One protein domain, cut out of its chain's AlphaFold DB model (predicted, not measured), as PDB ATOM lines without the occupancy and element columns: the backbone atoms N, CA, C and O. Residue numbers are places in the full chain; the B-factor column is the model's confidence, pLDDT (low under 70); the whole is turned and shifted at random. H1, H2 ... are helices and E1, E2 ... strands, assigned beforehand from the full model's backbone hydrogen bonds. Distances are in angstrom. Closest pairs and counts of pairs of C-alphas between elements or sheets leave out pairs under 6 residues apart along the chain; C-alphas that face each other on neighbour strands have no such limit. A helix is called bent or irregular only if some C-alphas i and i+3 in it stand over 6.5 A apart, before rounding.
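Overview. This is residues 2 to 76 and 85 to 165 of the 212 residues of an uncharacterized protein of Guillardia theta (strain CCMP2712) (UniProt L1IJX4). A small two-stranded sheet, E1 beside E2, with H1 and H2 packing mainly on E2, lies toward one end of the longest axis; from the region of H4 a long, narrow two-stranded ribbon, E3 with E4, reaches toward the other end, with H3 near its far end. H4, H5 and H6 form a loose group between, with H5 nearest the mean of the C-alphas, and the tail after H6 runs back toward the H2 end. The 156 printed residues include six named helices and four named strands, in the order H1 E1 H2 E2 E3 H3 E4 H4 H5 H6; E1 and E2 are parallel, E3 and E4 antiparallel, and the class is mixed, helices and strands. The whole is loose, with a radius of gyration of the C-alphas of 19.9 A, and elongated, spanning 70 by 39 by 28 A.

Along the chain. H1, residues 6 to 15, begins at C-alpha 6 (92.153, 24.630, 171.670); it is irregular, but only just, with C-alphas 7 and 10 6.9 A apart. E1 is residues 21 to 26, and H2, residues 39 to 52, is 18.8 A long. E2 is residues 54 to 59. E3, residues 64 to 72, is 25.8 A long and ends at C-alpha 72 (56.037, 39.753, 181.955). H3 is residues 85 to 89. E4, residues 91 to 100, is 25.7 A long and bends by 57 degrees at residue 94. H4 is residues 101 to 107, H5 residues 114 to 126, 18.3 A long. H6, residues 134 to 144, ends at C-alpha 144 (74.823, 31.373, 156.716).

Arrangement. The closest C-alphas of H1 and E2 are those of Gly 15 and Leu 55, 6.6 A apart. E1 and E2 are parallel at 27 degrees, with N 23 and O 55 within hydrogen-bond range at 2.8 A. E1, H2 and E2 make a strand-helix-strand unit, two parallel neighbour strands with a helix between, its crossover right-handed. The closest C-alphas of H2 and E2 are those of Leu 49 and Leu 55, 5.4 A apart. E2 and E3 are apart. E3 and E4 are antiparallel at 163 degrees, with N 67 and O 97 2.8 A apart and N 92 and O 71 2.8 A apart, both within hydrogen-bond range. H4 and H5 are close but not clearly touching, the closest C-alphas being those of Leu 102 and Leu 120, 7.5 A; they run opposite ways at a steep tilt of 68 degrees, only just short of about perpendicular. H5 and H6 are close but not clearly touching, with Asp 125 and Trp 137 closest, 7.9 A between C-alphas. H1 and H5 are near each other, with 7 pairs of C-alphas within 10 A. Every O i to N i+4 pair is within hydrogen-bond range in H2, H3, H4, H5 and H6, and 4 of 6 in H1.

Size, cuts and confidence. The C-alphas farthest apart are those of Glu 76 and Glu 165, 70.8 A. Residues 77 to 84 are cut out, leaving 18.2 A between C-alphas 76 and 85. The link from E1 to H2 is long, and residues 145 to 165 hold no named element. Mean pLDDT of the printed part is 77.4; residues 2 to 3, 73 to 76, 85 to 90 and 152 to 165 are under 70.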
ATOM      1  N   SER A   2      87.627  33.935 180.323       62.19
ATOM      2  CA  SER A   2      88.284  34.090 179.021       62.19
ATOM      3  C   SER A   2      88.181  32.760 178.282       62.19
ATOM      4  O   SER A   2      88.567  31.732 178.830       62.19
ATOM      5  N   TRP A   3      87.603  32.775 177.087       69.44
ATOM      6  CA  TRP A   3      87.623  31.622 176.194       69.44
ATOM      7  C   TRP A   3      89.031  31.486 175.606       69.44
ATOM      8  O   TRP A   3      89.597  32.486 175.163       69.44
ATOM      9  N   THR A   4      89.580  30.270 175.622       70.62
ATOM     10  CA  THR A   4      90.885  29.960 175.031       70.62
ATOM     11  C   THR A   4      90.676  28.979 173.876       70.62
ATOM     12  O   THR A   4      90.068  27.926 174.091       70.62
ATOM     13  N   PRO A   5      91.161  29.273 172.658       74.00
ATOM     14  CA  PRO A   5      91.053  28.333 171.550       74.00
ATOM     15  C   PRO A   5      91.887  27.071 171.826       74.00
ATOM     16  O   PRO A   5      92.966  27.154 172.416       74.00
ATOM     17  N   ALA A   6      91.447  25.889 171.378       74.75
ATOM     18  CA  ALA A   6      92.153  24.630 171.670       74.75
ATOM     19  C   ALA A   6      93.572  24.601 171.089       74.75
ATOM     20  O   ALA A   6      94.465  23.997 171.678       74.75
ATOM     21  N   ARG A   7      93.822  25.320 169.986       72.94
ATOM     22  CA  ARG A   7      95.183  25.487 169.449       72.94
ATOM     23  C   ARG A   7      96.128  26.209 170.411       72.94
ATOM     24  O   ARG A   7      97.333  26.085 170.261       72.94
ATOM     25  N   ALA A   8      95.594  26.982 171.353       73.88
ATOM     26  CA  ALA A   8      96.354  27.696 172.370       73.88
ATOM     27  C   ALA A   8      96.328  26.981 173.730       73.88
ATOM     28  O   ALA A   8      97.056  27.381 174.633       73.88
ATOM     29  N   ALA A   9      95.558  25.899 173.883       76.62
ATOM     30  CA  ALA A   9      95.481  25.153 175.139       76.62
ATOM     31  C   ALA A   9      96.837  24.548 175.536       76.62
ATOM     32  O   ALA A   9      97.247  24.640 176.689       76.62
ATOM     33  N   TRP A  10      97.591  24.002 174.575       77.44
ATOM     34  CA  TRP A  10      98.942  23.495 174.849       77.44
ATOM     35  C   TRP A  10      99.921  24.618 175.230       77.44
ATOM     36  O   TRP A  10     100.819  24.391 176.036       77.44
ATOM     37  N   LEU A  11      99.732  25.836 174.703       78.19
ATOM     38  CA  LEU A  11     100.514  27.005 175.111       78.19
ATOM     39  C   LEU A  11     100.210  27.358 176.570       78.19
ATOM     40  O   LEU A  11     101.126  27.660 177.327       78.19
ATOM     41  N   GLU A  12      98.951  27.269 177.003       79.50
ATOM     42  CA  GLU A  12      98.607  27.474 178.414       79.50
ATOM     43  C   GLU A  12      99.257  26.428 179.327       79.50
ATOM     44  O   GLU A  12      99.734  26.792 180.399       79.50
ATOM     45  N   GLU A  13      99.353  25.164 178.899       80.25
ATOM     46  CA  GLU A  13     100.087  24.129 179.643       80.25
ATOM     47  C   GLU A  13     101.580  24.460 179.771       80.25
ATOM     48  O   GLU A  13     102.137  24.385 180.867       80.25
ATOM     49  N   VAL A  14     102.225  24.907 178.688       77.44
ATOM     50  CA  VAL A  14     103.624  25.375 178.722       77.44
ATOM     51  C   VAL A  14     103.768  26.591 179.640       77.44
ATOM     52  O   VAL A  14     104.716  26.684 180.417       77.44
ATOM     53  N   GLY A  15     102.797  27.501 179.613       76.81
ATOM     54  CA  GLY A  15     102.753  28.697 180.448       76.81
ATOM     55  C   GLY A  15     102.618  28.441 181.952       76.81
ATOM     56  O   GLY A  15     102.849  29.363 182.730       76.81
ATOM     57  N   LYS A  16     102.284  27.216 182.391       82.38
ATOM     58  CA  LYS A  16     102.258  26.841 183.821       82.38
ATOM     59  C   LYS A  16     103.654  26.657 184.417       82.38
ATOM     60  O   LYS A  16     103.782  26.542 185.637       82.38
ATOM     61  N   LEU A  17     104.699  26.608 183.588       83.44
ATOM     62  CA  LEU A  17     106.073  26.500 184.065       83.44
ATOM     63  C   LEU A  17     106.459  27.765 184.855       83.44
ATOM     64  O   LEU A  17     106.288  28.877 184.356       83.44
ATOM     65  N   PRO A  18     107.033  27.630 186.065       80.25
ATOM     66  CA  PRO A  18     107.210  28.742 187.008       80.25
ATOM     67  C   PRO A  18     108.187  29.820 186.527       80.25
ATOM     68  O   PRO A  18     108.222  30.918 187.075       80.25
ATOM     69  N   TRP A  19     108.998  29.516 185.512       81.88
ATOM     70  CA  TRP A  19     109.930  30.464 184.918       81.88
ATOM     71  C   TRP A  19     109.347  31.232 183.728       81.88
ATOM     72  O   TRP A  19     110.043  32.115 183.245       81.88
ATOM     73  N   ILE A  20     108.126  30.933 183.261       83.50
ATOM     74  CA  ILE A  20     107.538  31.516 182.044       83.50
ATOM     75  C   ILE A  20     106.490  32.578 182.389       83.50
ATOM     76  O   ILE A  20     105.542  32.327 183.129       83.50
ATOM     77  N   LYS A  21     106.621  33.772 181.804       83.12
ATOM     78  CA  LYS A  21     105.593  34.819 181.848       83.12
ATOM     79  C   LYS A  21     104.666  34.695 180.647       83.12
ATOM     80  O   LYS A  21     105.098  34.851 179.509       83.12
ATOM     81  N   VAL A  22     103.380  34.462 180.898       82.81
ATOM     82  CA  VAL A  22     102.361  34.371 179.844       82.81
ATOM     83  C   VAL A  22     101.798  35.755 179.529       82.81
ATOM     84  O   VAL A  22     101.223  36.410 180.397       82.81
ATOM     85  N   GLN A  23     101.910  36.179 178.272       81.12
ATOM     86  CA  GLN A  23     101.293  37.394 177.747       81.12
ATOM     87  C   GLN A  23     100.264  37.024 176.677       81.12
ATOM     88  O   GLN A  23     100.584  36.377 175.685       81.12
ATOM     89  N   ARG A  24      99.007  37.437 176.853       78.50
ATOM     90  CA  ARG A  24      97.956  37.242 175.844       78.50
ATOM     91  C   ARG A  24      97.912  38.466 174.941       78.50
ATOM     92  O   ARG A  24      97.728  39.574 175.441       78.50
ATOM     93  N   ARG A  25      98.076  38.276 173.632       80.19
ATOM     94  CA  ARG A  25      98.075  39.372 172.657       80.19
ATOM     95  C   ARG A  25      96.876  39.264 171.730       80.19
ATOM     96  O   ARG A  25      96.618  38.206 171.162       80.19
ATOM     97  N   ASP A  26      96.170  40.380 171.592       79.56
ATOM     98  CA  ASP A  26      95.006  40.491 170.724       79.56
ATOM     99  C   ASP A  26      95.430  40.579 169.254       79.56
ATOM    100  O   ASP A  26      96.271  41.402 168.881       79.56
ATOM    101  N   LEU A  27      94.836  39.728 168.422       77.50
ATOM    102  CA  LEU A  27      95.063  39.669 166.981       77.50
ATOM    103  C   LEU A  27      94.075  40.506 166.156       77.50
ATOM    104  O   LEU A  27      94.237  40.572 164.940       77.50
ATOM    105  N   LEU A  28      93.089  41.173 166.771       79.06
ATOM    106  CA  LEU A  28      92.098  41.982 166.046       79.06
ATOM    107  C   LEU A  28      92.725  43.055 165.141       79.06
ATOM    108  O   LEU A  28      92.195  43.344 164.073       79.06
ATOM    109  N   HIS A  29      93.886  43.600 165.515       77.38
ATOM    110  CA  HIS A  29      94.615  44.567 164.687       77.38
ATOM    111  C   HIS A  29      95.024  44.012 163.306       77.38
ATOM    112  O   HIS A  29      95.215  44.789 162.378       77.38
ATOM    113  N   LYS A  30      95.092  42.682 163.144       76.81
ATOM    114  CA  LYS A  30      95.475  41.985 161.903       76.81
ATOM    115  C   LYS A  30      94.289  41.425 161.124       76.81
ATOM    116  O   LYS A  30      94.451  40.486 160.349       76.81
ATOM    117  N   LEU A  31      93.088  41.961 161.335       81.25
ATOM    118  CA  LEU A  31      91.856  41.450 160.728       81.25
ATOM    119  C   LEU A  31      91.898  41.434 159.193       81.25
ATOM    120  O   LEU A  31      91.468  40.463 158.568       81.25
ATOM    121  N   ARG A  32      92.469  42.486 158.598       82.06
ATOM    122  CA  ARG A  32      92.577  42.677 157.142       82.06
ATOM    123  C   ARG A  32      93.877  42.136 156.545       82.06
ATOM    124  O   ARG A  32      94.075  42.221 155.336       82.06
ATOM    125  N   GLU A  33      94.769  41.593 157.370       81.56
ATOM    126  CA  GLU A  33      96.029  41.014 156.914       81.56
ATOM    127  C   GLU A  33      95.847  39.532 156.597       81.56
ATOM    128  O   GLU A  33      95.196  38.790 157.333       81.56
ATOM    129  N   LYS A  34      96.455  39.080 155.499       78.69
ATOM    130  CA  LYS A  34      96.463  37.658 155.156       78.69
ATOM    131  C   LYS A  34      97.353  36.911 156.132       78.69
ATOM    132  O   LYS A  34      98.513  37.283 156.312       78.69
ATOM    133  N   SER A  35      96.838  35.825 156.693       72.31
ATOM    134  CA  SER A  35      97.664  34.922 157.480       72.31
ATOM    135  C   SER A  35      98.676  34.228 156.565       72.31
ATOM    136  O   SER A  35      98.343  33.778 155.465       72.31
ATOM    137  N   ARG A  36      99.943  34.229 156.979       72.81
ATOM    138  CA  ARG A  36     101.039  33.579 156.266       72.81
ATOM    139  C   ARG A  36     101.874  32.806 157.265       72.81
ATOM    140  O   ARG A  36     102.125  33.277 158.369       72.81
ATOM    141  N   PHE A  37     102.344  31.639 156.854       70.88
ATOM    142  CA  PHE A  37     103.367  30.935 157.602       70.88
ATOM    143  C   PHE A  37     104.723  31.614 157.413       70.88
ATOM    144  O   PHE A  37     105.149  31.867 156.283       70.88
ATOM    145  N   SER A  38     105.420  31.852 158.523       71.50
ATOM    146  CA  SER A  38     106.793  32.330 158.506       71.50
ATOM    147  C   SER A  38     107.659  31.581 159.514       71.50
ATOM    148  O   SER A  38     107.389  31.556 160.717       71.50
ATOM    149  N   TRP A  39     108.760  31.006 159.027       70.50
ATOM    150  CA  TRP A  39     109.757  30.354 159.873       70.50
ATOM    151  C   TRP A  39     110.518  31.328 160.778       70.50
ATOM    152  O   TRP A  39     110.996  30.923 161.836       70.50
ATOM    153  N   THR A  40     110.618  32.611 160.417       70.56
ATOM    154  CA  THR A  40     111.165  33.608 161.350       70.56
ATOM    155  C   THR A  40     110.273  33.774 162.557       70.56
ATOM    156  O   THR A  40     110.782  33.823 163.670       70.56
ATOM    157  N   SER A  41     108.958  33.786 162.358       71.81
ATOM    158  CA  SER A  41     107.978  33.905 163.437       71.81
ATOM    159  C   SER A  41     108.028  32.690 164.369       71.81
ATOM    160  O   SER A  41     107.976  32.860 165.586       71.81
ATOM    161  N   VAL A  42     108.269  31.484 163.831       74.50
ATOM    162  CA  VAL A  42     108.591  30.281 164.630       74.50
ATOM    163  C   VAL A  42     109.849  30.500 165.471       74.50
ATOM    164  O   VAL A  42     109.847  30.279 166.682       74.50
ATOM    165  N   GLY A  43     110.942  30.928 164.837       71.62
ATOM    166  CA  GLY A  43     112.219  31.111 165.522       71.62
ATOM    167  C   GLY A  43     112.156  32.192 166.597       71.62
ATOM    168  O   GLY A  43     112.672  31.992 167.692       71.62
ATOM    169  N   LEU A  44     111.472  33.305 166.327       74.19
ATOM    170  CA  LEU A  44     111.216  34.368 167.297       74.19
ATOM    171  C   LEU A  44     110.368  33.870 168.463       74.19
ATOM    172  O   LEU A  44     110.695  34.173 169.607       74.19
ATOM    173  N   PHE A  45     109.333  33.068 168.202       77.06
ATOM    174  CA  PHE A  45     108.526  32.457 169.254       77.06
ATOM    175  C   PHE A  45     109.390  31.621 170.209       77.06
ATOM    176  O   PHE A  45     109.379  31.861 171.416       77.06
ATOM    177  N   PHE A  46     110.210  30.703 169.684       75.31
ATOM    178  CA  PHE A  46     111.104  29.896 170.523       75.31
ATOM    179  C   PHE A  46     112.199  30.730 171.190       75.31
ATOM    180  O   PHE A  46     112.534  30.486 172.347       75.31
ATOM    181  N   ARG A  47     112.739  31.737 170.497       77.69
ATOM    182  CA  ARG A  47     113.727  32.661 171.059       77.69
ATOM    183  C   ARG A  47     113.161  33.387 172.280       77.69
ATOM    184  O   ARG A  47     113.815  33.387 173.318       77.69
ATOM    185  N   LYS A  48     111.957  33.957 172.183       75.81
ATOM    186  CA  LYS A  48     111.291  34.629 173.308       75.81
ATOM    187  C   LYS A  48     110.954  33.653 174.434       75.81
ATOM    188  O   LYS A  48     111.206  33.946 175.600       75.81
ATOM    189  N   LEU A  49     110.500  32.452 174.085       78.81
ATOM    190  CA  LEU A  49     110.177  31.419 175.064       78.81
ATOM    191  C   LEU A  49     111.401  30.955 175.870       78.81
ATOM    192  O   LEU A  49     111.310  30.786 177.083       78.81
ATOM    193  N   VAL A  50     112.542  30.742 175.208       78.81
ATOM    194  CA  VAL A  50     113.749  30.166 175.827       78.81
ATOM    195  C   VAL A  50     114.642  31.236 176.455       78.81
ATOM    196  O   VAL A  50     115.112  31.049 177.577       78.81
ATOM    197  N   LEU A  51     114.892  32.349 175.754       79.50
ATOM    198  CA  LEU A  51     115.810  33.396 176.220       79.50
ATOM    199  C   LEU A  51     115.117  34.411 177.129       79.50
ATOM    200  O   LEU A  51     115.627  34.718 178.203       79.50
ATOM    201  N   GLU A  52     113.967  34.933 176.704       80.56
ATOM    202  CA  GLU A  52     113.244  35.988 177.432       80.56
ATOM    203  C   GLU A  52     112.301  35.402 178.490       80.56
ATOM    204  O   GLU A  52     111.882  36.099 179.413       80.56
ATOM    205  N   ARG A  53     112.031  34.091 178.402       83.25
ATOM    206  CA  ARG A  53     111.067  33.366 179.236       83.25
ATOM    207  C   ARG A  53     109.665  33.966 179.158       83.25
ATOM    208  O   ARG A  53     108.894  33.913 180.116       83.25
ATOM    209  N   GLU A  54     109.332  34.527 178.004       82.88
ATOM    210  CA  GLU A  54     108.027  35.108 177.729       82.88
ATOM    211  C   GLU A  54     107.294  34.253 176.701       82.88
ATOM    212  O   GLU A  54     107.811  33.944 175.627       82.88
ATOM    213  N   LEU A  55     106.067  33.867 177.040       81.88
ATOM    214  CA  LEU A  55     105.177  33.128 176.164       81.88
ATOM    215  C   LEU A  55     104.062  34.054 175.700       81.88
ATOM    216  O   LEU A  55     103.166  34.393 176.475       81.88
ATOM    217  N   ILE A  56     104.106  34.438 174.426       78.50
ATOM    218  CA  ILE A  56     103.042  35.232 173.820       78.50
ATOM    219  C   ILE A  56     102.006  34.280 173.228       78.50
ATOM    220  O   ILE A  56     102.308  33.524 172.308       78.50
ATOM    221  N   ILE A  57     100.787  34.325 173.760       79.94
ATOM    222  CA  ILE A  57      99.644  33.567 173.256       79.94
ATOM    223  C   ILE A  57      98.818  34.500 172.363       79.94
ATOM    224  O   ILE A  57      98.168  35.419 172.880       79.94
ATOM    225  N   PRO A  58      98.852  34.308 171.035       74.69
ATOM    226  CA  PRO A  58      98.043  35.087 170.118       74.69
ATOM    227  C   PRO A  58      96.609  34.543 170.123       74.69
ATOM    228  O   PRO A  58      96.381  33.365 169.846       74.69
ATOM    229  N   GLN A  59      95.639  35.391 170.454       76.00
ATOM    230  CA  GLN A  59      94.230  34.996 170.512       76.00
ATOM    231  C   GLN A  59      93.327  36.109 169.978       76.00
ATOM    232  O   GLN A  59      93.588  37.294 170.200       76.00
ATOM    233  N   ALA A  60      92.254  35.730 169.283       77.25
ATOM    234  CA  ALA A  60      91.203  36.667 168.908       77.25
ATOM    235  C   ALA A  60      90.415  37.118 170.148       77.25
ATOM    236  O   ALA A  60      89.866  36.287 170.877       77.25
ATOM    237  N   VAL A  61      90.299  38.427 170.381       77.44
ATOM    238  CA  VAL A  61      89.347  38.945 171.373       77.44
ATOM    239  C   VAL A  61      87.969  39.043 170.721       77.44
ATOM    240  O   VAL A  61      87.643  40.014 170.050       77.44
ATOM    241  N   ILE A  62      87.137  38.021 170.906       78.31
ATOM    242  CA  ILE A  62      85.784  38.002 170.338       78.31
ATOM    243  C   ILE A  62      84.851  38.813 171.242       78.31
ATOM    244  O   ILE A  62      84.544  38.408 172.365       78.31
ATOM    245  N   ARG A  63      84.404  39.976 170.755       77.88
ATOM    246  CA  ARG A  63      83.415  40.822 171.436       77.88
ATOM    247  C   ARG A  63      82.014  40.485 170.937       77.88
ATOM    248  O   ARG A  63      81.775  40.447 169.731       77.88
ATOM    249  N   ALA A  64      81.109  40.240 171.879       77.06
ATOM    250  CA  ALA A  64      79.707  39.943 171.618       77.06
ATOM    251  C   ALA A  64      78.824  40.941 172.370       77.06
ATOM    252  O   ALA A  64      79.003  41.131 173.575       77.06
ATOM    253  N   ASN A  65      77.867  41.544 171.672       80.00
ATOM    254  CA  ASN A  65      76.826  42.369 172.271       80.00
ATOM    255  C   ASN A  65      75.537  41.551 172.336       80.00
ATOM    256  O   ASN A  65      74.941  41.246 171.307       80.00
ATOM    257  N   ALA A  66      75.115  41.184 173.547       81.25
ATOM    258  CA  ALA A  66      73.884  40.434 173.765       81.25
ATOM    259  C   ALA A  66      72.727  41.381 174.109       81.25
ATOM    260  O   ALA A  66      72.797  42.147 175.071       81.25
ATOM    261  N   GLN A  67      71.646  41.302 173.340       84.00
ATOM    262  CA  GLN A  67      70.380  41.969 173.614       84.00
ATOM    263  C   GLN A  67      69.349  40.933 174.069       84.00
ATOM    264  O   GLN A  67      69.002  40.002 173.334       84.00
ATOM    265  N   LEU A  68      68.857  41.104 175.297       85.81
ATOM    266  CA  LEU A  68      67.859  40.240 175.927       85.81
ATOM    267  C   LEU A  68      66.548  41.014 176.080       85.81
ATOM    268  O   LEU A  68      66.509  42.058 176.729       85.81
ATOM    269  N   THR A  69      65.468  40.508 175.491       85.06
ATOM    270  CA  THR A  69      64.124  41.080 175.634       85.06
ATOM    271  C   THR A  69      63.278  40.183 176.524       85.06
ATOM    272  O   THR A  69      63.018  39.026 176.182       85.06
ATOM    273  N   PHE A  70      62.819  40.726 177.650       85.44
ATOM    274  CA  PHE A  70      61.956  40.039 178.609       85.44
ATOM    275  C   PHE A  70      60.512  40.533 178.483       85.44
ATOM    276  O   PHE A  70      60.280  41.725 178.287       85.44
ATOM    277  N   GLN A  71      59.545  39.626 178.610       83.75
ATOM    278  CA  GLN A  71      58.128  39.962 178.765       83.75
ATOM    279  C   GLN A  71      57.623  39.434 180.107       83.75
ATOM    280  O   GLN A  71      58.048  38.374 180.567       83.75
ATOM    281  N   LEU A  72      56.723  40.182 180.740       79.38
ATOM    282  CA  LEU A  72      56.037  39.753 181.955       79.38
ATOM    283  C   LEU A  72      54.876  38.828 181.583       79.38
ATOM    284  O   LEU A  72      54.018  39.201 180.782       79.38
ATOM    285  N   GLU A  73      54.845  37.629 182.163       64.81
ATOM    286  CA  GLU A  73      53.665  36.763 182.089       64.81
ATOM    287  C   GLU A  73      52.596  37.263 183.077       64.81
ATOM    288  O   GLU A  73      52.865  37.414 184.269       64.81
ATOM    289  N   GLY A  74      51.380  37.506 182.572       59.06
ATOM    290  CA  GLY A  74      50.213  37.905 183.368       59.06
ATOM    291  C   GLY A  74      50.060  39.419 183.510       59.06
ATOM    292  O   GLY A  74      50.444  40.007 184.515       59.06
ATOM    293  N   ALA A  75      49.467  40.057 182.501       56.88
ATOM    294  CA  ALA A  75      49.062  41.455 182.565       56.88
ATOM    295  C   ALA A  75      47.613  41.569 183.061       56.88
ATOM    296  O   ALA A  75      46.706  41.790 182.269       56.88
ATOM    297  N   GLU A  76      47.404  41.466 184.372       50.47
ATOM    298  CA  GLU A  76      46.340  42.225 185.035       50.47
ATOM    299  C   GLU A  76      46.958  42.939 186.234       50.47
ATOM    300  O   GLU A  76      47.498  42.331 187.156       50.47
ATOM    301  N   GLU A  85      62.226  41.773 193.194       61.06
ATOM    302  CA  GLU A  85      62.505  40.333 193.154       61.06
ATOM    303  C   GLU A  85      61.314  39.472 192.698       61.06
ATOM    304  O   GLU A  85      61.509  38.459 192.026       61.06
ATOM    305  N   ALA A  86      60.077  39.859 193.027       59.94
ATOM    306  CA  ALA A  86      58.877  39.132 192.609       59.94
ATOM    307  C   ALA A  86      58.593  39.339 191.114       59.94
ATOM    308  O   ALA A  86      58.213  38.397 190.416       59.94
ATOM    309  N   GLN A  87      58.870  40.544 190.603       59.34
ATOM    310  CA  GLN A  87      58.792  40.851 189.175       59.34
ATOM    311  C   GLN A  87      59.871  40.111 188.375       59.34
ATOM    312  O   GLN A  87      59.559  39.539 187.333       59.34
ATOM    313  N   ALA A  88      61.104  40.023 188.887       61.19
ATOM    314  CA  ALA A  88      62.183  39.276 188.237       61.19
ATOM    315  C   ALA A  88      61.864  37.776 188.067       61.19
ATOM    316  O   ALA A  88      62.258  37.171 187.074       61.19
ATOM    317  N   ARG A  89      61.103  37.172 188.994       64.94
ATOM    318  CA  ARG A  89      60.674  35.761 188.907       64.94
ATOM    319  C   ARG A  89      59.578  35.500 187.866       64.94
ATOM    320  O   ARG A  89      59.400  34.352 187.477       64.94
ATOM    321  N   ARG A  90      58.849  36.535 187.430       67.00
ATOM    322  CA  ARG A  90      57.741  36.444 186.452       67.00
ATOM    323  C   ARG A  90      58.122  36.929 185.047       67.00
ATOM    324  O   ARG A  90      57.278  36.983 184.154       67.00
ATOM    325  N   MET A  91      59.383  37.303 184.845       72.75
ATOM    326  CA  MET A  91      59.907  37.701 183.543       72.75
ATOM    327  C   MET A  91      60.318  36.471 182.740       72.75
ATOM    328  O   MET A  91      61.192  35.703 183.141       72.75
ATOM    329  N   LYS A  92      59.720  36.310 181.563       80.94
ATOM    330  CA  LYS A  92      60.101  35.297 180.584       80.94
ATOM    331  C   LYS A  92      60.978  35.929 179.515       80.94
ATOM    332  O   LYS A  92      60.651  36.985 178.975       80.94
ATOM    333  N   LEU A  93      62.096  35.283 179.201       79.56
ATOM    334  CA  LEU A  93      62.943  35.689 178.084       79.56
ATOM    335  C   LEU A  93      62.219  35.364 176.771       79.56
ATOM    336  O   LEU A  93      61.925  34.203 176.497       79.56
ATOM    337  N   VAL A  94      61.934  36.388 175.971       83.38
ATOM    338  CA  VAL A  94      61.195  36.256 174.705       83.38
ATOM    339  C   VAL A  94      62.120  36.298 173.509       83.38
ATOM    340  O   VAL A  94      61.903  35.585 172.531       83.38
ATOM    341  N   ARG A  95      63.175  37.110 173.581       80.94
ATOM    342  CA  ARG A  95      64.150  37.220 172.504       80.94
ATOM    343  C   ARG A  95      65.554  37.333 173.066       80.94
ATOM    344  O   ARG A  95      65.798  38.098 173.994       80.94
ATOM    345  N   HIS A  96      66.462  36.593 172.447       83.56
ATOM    346  CA  HIS A  96      67.895  36.717 172.637       83.56
ATOM    347  C   HIS A  96      68.523  36.963 171.266       83.56
ATOM    348  O   HIS A  96      68.314  36.172 170.347       83.56
ATOM    349  N   SER A  97      69.226  38.082 171.121       81.25
ATOM    350  CA  SER A  97      70.022  38.409 169.937       81.25
ATOM    351  C   SER A  97      71.455  38.637 170.383       81.25
ATOM    352  O   SER A  97      71.671  39.361 171.351       81.25
ATOM    353  N   GLU A  98      72.420  38.035 169.699       82.00
ATOM    354  CA  GLU A  98      73.843  38.280 169.931       82.00
ATOM    355  C   GLU A  98      74.465  38.795 168.639       82.00
ATOM    356  O   GLU A  98      74.391  38.126 167.608       82.00
ATOM    357  N   ASP A  99      75.087  39.968 168.712       80.81
ATOM    358  CA  ASP A  99      75.831  40.554 167.603       80.81
ATOM    359  C   ASP A  99      77.330  40.390 167.862       80.81
ATOM    360  O   ASP A  99      77.838  40.775 168.919       80.81
ATOM    361  N   PHE A 100      78.045  39.825 166.889       83.50
ATOM    362  CA  PHE A 100      79.487  39.595 166.967       83.50
ATOM    363  C   PHE A 100      80.208  40.448 165.927       83.50
ATOM    364  O   PHE A 100      79.975  40.305 164.728       83.50
ATOM    365  N   GLU A 101      81.137  41.285 166.386       82.50
ATOM    366  CA  GLU A 101      81.893  42.206 165.524       82.50
ATOM    367  C   GLU A 101      82.680  41.457 164.434       82.50
ATOM    368  O   GLU A 101      82.646  41.822 163.263       82.50
ATOM    369  N   LEU A 102      83.308  40.333 164.797       82.75
ATOM    370  CA  LEU A 102      84.075  39.494 163.869       82.75
ATOM    371  C   LEU A 102      83.214  38.796 162.805       82.75
ATOM    372  O   LEU A 102      83.691  38.592 161.690       82.75
ATOM    373  N   LEU A 103      81.964  38.433 163.124       84.88
ATOM    374  CA  LEU A 103      81.048  37.858 162.128       84.88
ATOM    375  C   LEU A 103      80.589  38.919 161.134       84.88
ATOM    376  O   LEU A 103      80.531  38.644 159.940       84.88
ATOM    377  N   ASP A 104      80.322  40.137 161.602       85.31
ATOM    378  CA  ASP A 104      80.007  41.261 160.720       85.31
ATOM    379  C   ASP A 104      81.193  41.569 159.786       85.31
ATOM    380  O   ASP A 104      81.024  41.703 158.575       85.31
ATOM    381  N   SER A 105      82.428  41.549 160.303       84.31
ATOM    382  CA  SER A 105      83.635  41.678 159.471       84.31
ATOM    383  C   SER A 105      83.812  40.551 158.444       84.31
ATOM    384  O   SER A 105      84.326  40.805 157.353       84.31
ATOM    385  N   LEU A 106      83.395  39.318 158.761       85.69
ATOM    386  CA  LEU A 106      83.392  38.197 157.814       85.69
ATOM    387  C   LEU A 106      82.362  38.422 156.699       85.69
ATOM    388  O   LEU A 106      82.705  38.306 155.526       85.69
ATOM    389  N   VAL A 107      81.128  38.799 157.049       85.75
ATOM    390  CA  VAL A 107      80.049  39.065 156.076       85.75
ATOM    391  C   VAL A 107      80.409  40.222 155.141       85.75
ATOM    392  O   VAL A 107      80.108  40.176 153.950       85.75
ATOM    393  N   ARG A 108      81.108  41.240 155.652       85.56
ATOM    394  CA  ARG A 108      81.619  42.369 154.857       85.56
ATOM    395  C   ARG A 108      82.839  42.018 153.993       85.56
ATOM    396  O   ARG A 108      83.281  42.860 153.217       85.56
ATOM    397  N   GLY A 109      83.402  40.815 154.129       81.19
ATOM    398  CA  GLY A 109      84.607  40.392 153.408       81.19
ATOM    399  C   GLY A 109      85.889  41.102 153.861       81.19
ATOM    400  O   GLY A 109      86.893  41.086 153.150       81.19
ATOM    401  N   GLU A 110      85.875  41.745 155.030       85.38
ATOM    402  CA  GLU A 110      87.050  42.427 155.579       85.38
ATOM    403  C   GLU A 110      88.007  41.452 156.274       85.38
ATOM    404  O   GLU A 110      89.206  41.725 156.367       85.38
ATOM    405  N   LEU A 111      87.490  40.314 156.747       85.12
ATOM    406  CA  LEU A 111      88.276  39.278 157.405       85.12
ATOM    407  C   LEU A 111      89.148  38.534 156.384       85.12
ATOM    408  O   LEU A 111      88.679  37.647 155.675       85.12
ATOM    409  N   GLN A 112      90.435  38.868 156.335       83.38
ATOM    410  CA  GLN A 112      91.417  38.178 155.482       83.38
ATOM    411  C   GLN A 112      92.312  37.214 156.260       83.38
ATOM    412  O   GLN A 112      93.094  36.474 155.669       83.38
ATOM    413  N   ASN A 113      92.201  37.223 157.583       83.31
ATOM    414  CA  ASN A 113      93.055  36.448 158.456       83.31
ATOM    415  C   ASN A 113      92.406  35.102 158.807       83.31
ATOM    416  O   ASN A 113      91.472  35.033 159.616       83.31
ATOM    417  N   ARG A 114      92.919  34.006 158.235       83.88
ATOM    418  CA  ARG A 114      92.351  32.667 158.452       83.88
ATOM    419  C   ARG A 114      92.513  32.183 159.893       83.88
ATOM    420  O   ARG A 114      91.660  31.460 160.396       83.88
ATOM    421  N   VAL A 115      93.554  32.634 160.591       80.44
ATOM    422  CA  VAL A 115      93.810  32.327 162.010       80.44
ATOM    423  C   VAL A 115      92.691  32.873 162.900       80.44
ATOM    424  O   VAL A 115      92.288  32.179 163.833       80.44
ATOM    425  N   LEU A 116      92.162  34.063 162.599       82.25
ATOM    426  CA  LEU A 116      91.005  34.647 163.291       82.25
ATOM    427  C   LEU A 116      89.696  33.935 162.927       82.25
ATOM    428  O   LEU A 116      88.849  33.729 163.791       82.25
ATOM    429  N   CYS A 117      89.549  33.521 161.667       85.56
ATOM    430  CA  CYS A 117      88.404  32.740 161.199       85.56
ATOM    431  C   CYS A 117      88.285  31.394 161.941       85.56
ATOM    432  O   CYS A 117      87.206  31.038 162.410       85.56
ATOM    433  N   TYR A 118      89.402  30.684 162.144       83.25
ATOM    434  CA  TYR A 118      89.419  29.449 162.938       83.25
ATOM    435  C   TYR A 118      89.065  29.672 164.410       83.25
ATOM    436  O   TYR A 118      88.324  28.868 164.975       83.25
ATOM    437  N   ASP A 119      89.558  30.751 165.025       83.75
ATOM    438  CA  ASP A 119      89.171  31.092 166.398       83.75
ATOM    439  C   ASP A 119      87.668  31.371 166.486       83.75
ATOM    440  O   ASP A 119      86.997  30.893 167.397       83.75
ATOM    441  N   LEU A 120      87.120  32.098 165.510       85.88
ATOM    442  CA  LEU A 120      85.694  32.388 165.447       85.88
ATOM    443  C   LEU A 120      84.853  31.113 165.305       85.88
ATOM    444  O   LEU A 120      83.887  30.946 166.044       85.88
ATOM    445  N   LEU A 121      85.232  30.200 164.408       86.19
ATOM    446  CA  LEU A 121      84.560  28.905 164.246       86.19
ATOM    447  C   LEU A 121      84.579  28.103 165.546       86.19
ATOM    448  O   LEU A 121      83.537  27.675 166.034       86.19
ATOM    449  N   GLN A 122      85.749  27.989 166.169       85.00
ATOM    450  CA  GLN A 122      85.888  27.259 167.419       85.00
ATOM    451  C   GLN A 122      85.093  27.894 168.569       85.00
ATOM    452  O   GLN A 122      84.591  27.197 169.456       85.00
ATOM    453  N   PHE A 123      84.975  29.219 168.574       85.56
ATOM    454  CA  PHE A 123      84.146  29.934 169.533       85.56
ATOM    455  C   PHE A 123      82.653  29.659 169.317       85.56
ATOM    456  O   PHE A 123      81.922  29.456 170.290       85.56
ATOM    457  N   LEU A 124      82.199  29.606 168.062       86.62
ATOM    458  CA  LEU A 124      80.819  29.257 167.714       86.62
ATOM    459  C   LEU A 124      80.498  27.800 168.063       86.62
ATOM    460  O   LEU A 124      79.439  27.533 168.629       86.62
ATOM    461  N   ASP A 125      81.431  26.881 167.826       85.44
ATOM    462  CA  ASP A 125      81.301  25.471 168.209       85.44
ATOM    463  C   ASP A 125      81.179  25.296 169.723       85.44
ATOM    464  O   ASP A 125      80.349  24.522 170.207       85.44
ATOM    465  N   ALA A 126      81.945  26.067 170.501       83.62
ATOM    466  CA  ALA A 126      81.845  26.064 171.960       83.62
ATOM    467  C   ALA A 126      80.474  26.554 172.471       83.62
ATOM    468  O   ALA A 126      80.088  26.234 173.597       83.62
ATOM    469  N   ARG A 127      79.727  27.313 171.657       82.44
ATOM    470  CA  ARG A 127      78.380  27.825 171.964       82.44
ATOM    471  C   ARG A 127      77.249  27.019 171.324       82.44
ATOM    472  O   ARG A 127      76.089  27.426 171.413       82.44
ATOM    473  N   ARG A 128      77.555  25.872 170.716       84.94
ATOM    474  CA  ARG A 128      76.554  25.007 170.092       84.94
ATOM    475  C   ARG A 128      75.429  24.640 171.079       84.94
ATOM    476  O   ARG A 128      75.711  24.229 172.212       84.94
ATOM    477  N   PRO A 129      74.149  24.708 170.667       85.81
ATOM    478  CA  PRO A 129      73.039  24.219 171.477       85.81
ATOM    479  C   PRO A 129      73.193  22.724 171.783       85.81
ATOM    480  O   PRO A 129      73.543  21.935 170.909       85.81
ATOM    481  N   LYS A 130      72.865  22.302 173.010       82.62
ATOM    482  CA  LYS A 130      73.043  20.904 173.461       82.62
ATOM    483  C   LYS A 130      72.278  19.861 172.631       82.62
ATOM    484  O   LYS A 130      72.638  18.692 172.673       82.62
ATOM    485  N   ASN A 131      71.247  20.281 171.898       88.19
ATOM    486  CA  ASN A 131      70.348  19.397 171.153       88.19
ATOM    487  C   ASN A 131      70.697  19.281 169.660       88.19
ATOM    488  O   ASN A 131      69.962  18.628 168.928       88.19
ATOM    489  N   VAL A 132      71.760  19.943 169.199       88.44
ATOM    490  CA  VAL A 132      72.161  19.946 167.786       88.44
ATOM    491  C   VAL A 132      73.440  19.127 167.641       88.44
ATOM    492  O   VAL A 132      74.366  19.268 168.448       88.44
ATOM    493  N   SER A 133      73.483  18.246 166.638       88.62
ATOM    494  CA  SER A 133      74.679  17.461 166.327       88.62
ATOM    495  C   SER A 133      75.811  18.368 165.815       88.62
ATOM    496  O   SER A 133      75.613  19.553 165.555       88.62
ATOM    497  N   LEU A 134      77.042  17.853 165.739       85.44
ATOM    498  CA  LEU A 134      78.169  18.649 165.232       85.44
ATOM    499  C   LEU A 134      78.014  18.953 163.743       85.44
ATOM    500  O   LEU A 134      78.256  20.082 163.327       85.44
ATOM    501  N   ASP A 135      77.555  17.966 162.983       87.00
ATOM    502  CA  ASP A 135      77.416  18.072 161.536       87.00
ATOM    503  C   ASP A 135      76.278  19.032 161.171       87.00
ATOM    504  O   ASP A 135      76.505  19.985 160.430       87.00
ATOM    505  N   ASP A 136      75.109  18.902 161.814       89.69
ATOM    506  CA  ASP A 136      73.978  19.816 161.582       89.69
ATOM    507  C   ASP A 136      74.319  21.266 161.959       89.69
ATOM    508  O   ASP A 136      73.843  22.222 161.343       89.69
ATOM    509  N   TRP A 137      75.136  21.448 163.002       87.69
ATOM    510  CA  TRP A 137      75.597  22.768 163.421       87.69
ATOM    511  C   TRP A 137      76.543  23.386 162.392       87.69
ATOM    512  O   TRP A 137      76.371  24.551 162.025       87.69
ATOM    513  N   ASN A 138      77.498  22.601 161.894       86.06
ATOM    514  CA  ASN A 138      78.426  23.031 160.857       86.06
ATOM    515  C   ASN A 138      77.695  23.381 159.562       86.06
ATOM    516  O   ASN A 138      77.959  24.438 158.992       86.06
ATOM    517  N   ASP A 139      76.740  22.558 159.136       87.62
ATOM    518  CA  ASP A 139      75.934  22.820 157.944       87.62
ATOM    519  C   ASP A 139      75.123  24.112 158.093       87.62
ATOM    520  O   ASP A 139      75.066  24.936 157.176       87.62
ATOM    521  N   LEU A 140      74.560  24.359 159.280       87.81
ATOM    522  CA  LEU A 140      73.859  25.604 159.580       87.81
ATOM    523  C   LEU A 140      74.802  26.810 159.500       87.81
ATOM    524  O   LEU A 140      74.445  27.822 158.893       87.81
ATOM    525  N   LEU A 141      76.003  26.718 160.070       86.38
ATOM    526  CA  LEU A 141      77.003  27.785 160.006       86.38
ATOM    527  C   LEU A 141      77.462  28.057 158.568       86.38
ATOM    528  O   LEU A 141      77.453  29.211 158.142       86.38
ATOM    529  N   LEU A 142      77.793  27.009 157.811       85.75
ATOM    530  CA  LEU A 142      78.232  27.097 156.415       85.75
ATOM    531  C   LEU A 142      77.128  27.616 155.486       85.75
ATOM    532  O   LEU A 142      77.420  28.303 154.512       85.75
ATOM    533  N   SER A 143      75.856  27.347 155.800       86.62
ATOM    534  CA  SER A 143      74.721  27.892 155.043       86.62
ATOM    535  C   SER A 143      74.539  29.404 155.227       86.62
ATOM    536  O   SER A 143      73.966  30.066 154.363       86.62
ATOM    537  N   LYS A 144      75.005  29.958 156.355       83.50
ATOM    538  CA  LYS A 144      74.823  31.373 156.716       83.50
ATOM    539  C   LYS A 144      76.060  32.227 156.471       83.50
ATOM    540  O   LYS A 144      75.920  33.424 156.229       83.50
ATOM    541  N   PHE A 145      77.246  31.636 156.559       84.12
ATOM    542  CA  PHE A 145      78.511  32.353 156.509       84.12
ATOM    543  C   PHE A 145      79.516  31.612 155.626       84.12
ATOM    544  O   PHE A 145      79.752  30.415 155.796       84.12
ATOM    545  N   ASP A 146      80.160  32.340 154.713       82.44
ATOM    546  CA  ASP A 146      81.189  31.779 153.839       82.44
ATOM    547  C   ASP A 146      82.576  31.866 154.491       82.44
ATOM    548  O   ASP A 146      83.360  32.786 154.250       82.44
ATOM    549  N   PHE A 147      82.891  30.874 155.322       81.50
ATOM    550  CA  PHE A 147      84.210  30.750 155.946       81.50
ATOM    551  C   PHE A 147      85.314  30.320 154.963       81.50
ATOM    552  O   PHE A 147      86.499  30.486 155.267       81.50
ATOM    553  N   GLN A 148      84.960  29.765 153.796       80.12
ATOM    554  CA  GLN A 148      85.932  29.285 152.805       80.12
ATOM    555  C   GLN A 148      86.551  30.431 152.006       80.12
ATOM    556  O   GLN A 148      87.682  30.303 151.535       80.12
ATOM    557  N   SER A 149      85.850  31.563 151.920       81.44
ATOM    558  CA  SER A 149      86.333  32.795 151.292       81.44
ATOM    559  C   SER A 149      87.613  33.370 151.921       81.44
ATOM    560  O   SER A 149      88.357  34.085 151.246       81.44
ATOM    561  N   VAL A 150      87.910  33.053 153.191       81.50
ATOM    562  CA  VAL A 150      89.039  33.646 153.925       81.50
ATOM    563  C   VAL A 150      90.376  33.018 153.485       81.50
ATOM    564  O   VAL A 150      90.608  31.820 153.711       81.50
ATOM    565  N   PRO A 151      91.304  33.797 152.893       75.88
ATOM    566  CA  PRO A 151      92.583  33.286 152.404       75.88
ATOM    567  C   PRO A 151      93.545  32.930 153.550       75.88
ATOM    568  O   PRO A 151      93.637  33.652 154.535       75.88
ATOM    569  N   GLY A 152      94.308  31.841 153.403       67.75
ATOM    570  CA  GLY A 152      95.360  31.437 154.352       67.75
ATOM    571  C   GLY A 152      95.713  29.951 154.253       67.75
ATOM    572  O   GLY A 152      94.964  29.179 153.654       67.75
ATOM    573  N   MET A 153      96.844  29.544 154.838       64.12
ATOM    574  CA  MET A 153      97.302  28.143 154.872       64.12
ATOM    575  C   MET A 153      96.771  27.360 156.087       64.12
ATOM    576  O   MET A 153      97.026  26.164 156.232       64.12
ATOM    577  N   GLY A 154      95.993  28.010 156.952       64.88
ATOM    578  CA  GLY A 154      95.226  27.379 158.019       64.88
ATOM    579  C   GLY A 154      96.066  27.008 159.234       64.88
ATOM    580  O   GLY A 154      96.552  27.899 159.918       64.88
ATOM    581  N   VAL A 155      96.216  25.716 159.543       58.47
ATOM    582  CA  VAL A 155      96.913  25.244 160.766       58.47
ATOM    583  C   VAL A 155      98.396  25.635 160.782       58.47
ATOM    584  O   VAL A 155      98.995  25.750 161.847       58.47
ATOM    585  N   LEU A 156      98.982  25.870 159.605       55.16
ATOM    586  CA  LEU A 156     100.366  26.318 159.472       55.16
ATOM    587  C   LEU A 156     100.524  27.829 159.635       55.16
ATOM    588  O   LEU A 156     101.648  28.300 159.710       55.16
ATOM    589  N   ASP A 157      99.449  28.609 159.682       60.38
ATOM    590  CA  ASP A 157      99.586  30.052 159.804       60.38
ATOM    591  C   ASP A 157      99.970  30.430 161.239       60.38
ATOM    592  O   ASP A 157      99.173  30.330 162.174       60.38
ATOM    593  N   ILE A 158     101.208  30.891 161.409       62.53
ATOM    594  CA  ILE A 158     101.690  31.433 162.676       62.53
ATOM    595  C   ILE A 158     101.508  32.940 162.596       62.53
ATOM    596  O   ILE A 158     102.102  33.565 161.720       62.53
ATOM    597  N   PRO A 159     100.682  33.540 163.466       61.16
ATOM    598  CA  PRO A 159     100.474  34.973 163.431       61.16
ATOM    599  C   PRO A 159     101.801  35.681 163.692       61.16
ATOM    600  O   PRO A 159     102.454  35.439 164.709       61.16
ATOM    601  N   ASP A 160     102.191  36.565 162.775       61.53
ATOM    602  CA  ASP A 160     103.394  37.368 162.945       61.53
ATOM    603  C   ASP A 160     103.239  38.225 164.204       61.53
ATOM    604  O   ASP A 160     102.315  39.034 164.320       61.53
ATOM    605  N   LEU A 161     104.117  38.015 165.181       58.31
ATOM    606  CA  LEU A 161     104.061  38.712 166.465       58.31
ATOM    607  C   LEU A 161     104.612  40.147 166.359       58.31
ATOM    608  O   LEU A 161     104.303  40.978 167.210       58.31
ATOM    609  N   GLU A 162     105.387  40.461 165.319       56.31
ATOM    610  CA  GLU A 162     105.980  41.779 165.052       56.31
ATOM    611  C   GLU A 162     105.980  42.059 163.538       56.31
ATOM    612  O   GLU A 162     106.113  41.133 162.740       56.31
ATOM    613  N   GLU A 163     105.815  43.324 163.137       52.47
ATOM    614  CA  GLU A 163     106.159  43.779 161.783       52.47
ATOM    615  C   GLU A 163     107.686  43.753 161.682       52.47
ATOM    616  O   GLU A 163     108.353  44.602 162.271       52.47
ATOM    617  N   GLN A 164     108.264  42.753 161.015       53.38
ATOM    618  CA  GLN A 164     109.713  42.705 160.823       53.38
ATOM    619  C   GLN A 164     110.118  42.576 159.360       53.38
ATOM    620  O   GLN A 164     109.620  41.753 158.591       53.38
ATOM    621  N   GLU A 165     111.057  43.452 159.020       44.16
ATOM    622  CA  GLU A 165     111.662  43.678 157.722       44.16
ATOM    623  C   GLU A 165     112.518  42.483 157.267       44.16
ATOM    624  O   GLU A 165     113.378  41.986 157.992       44.16
TER     625      GLU A 165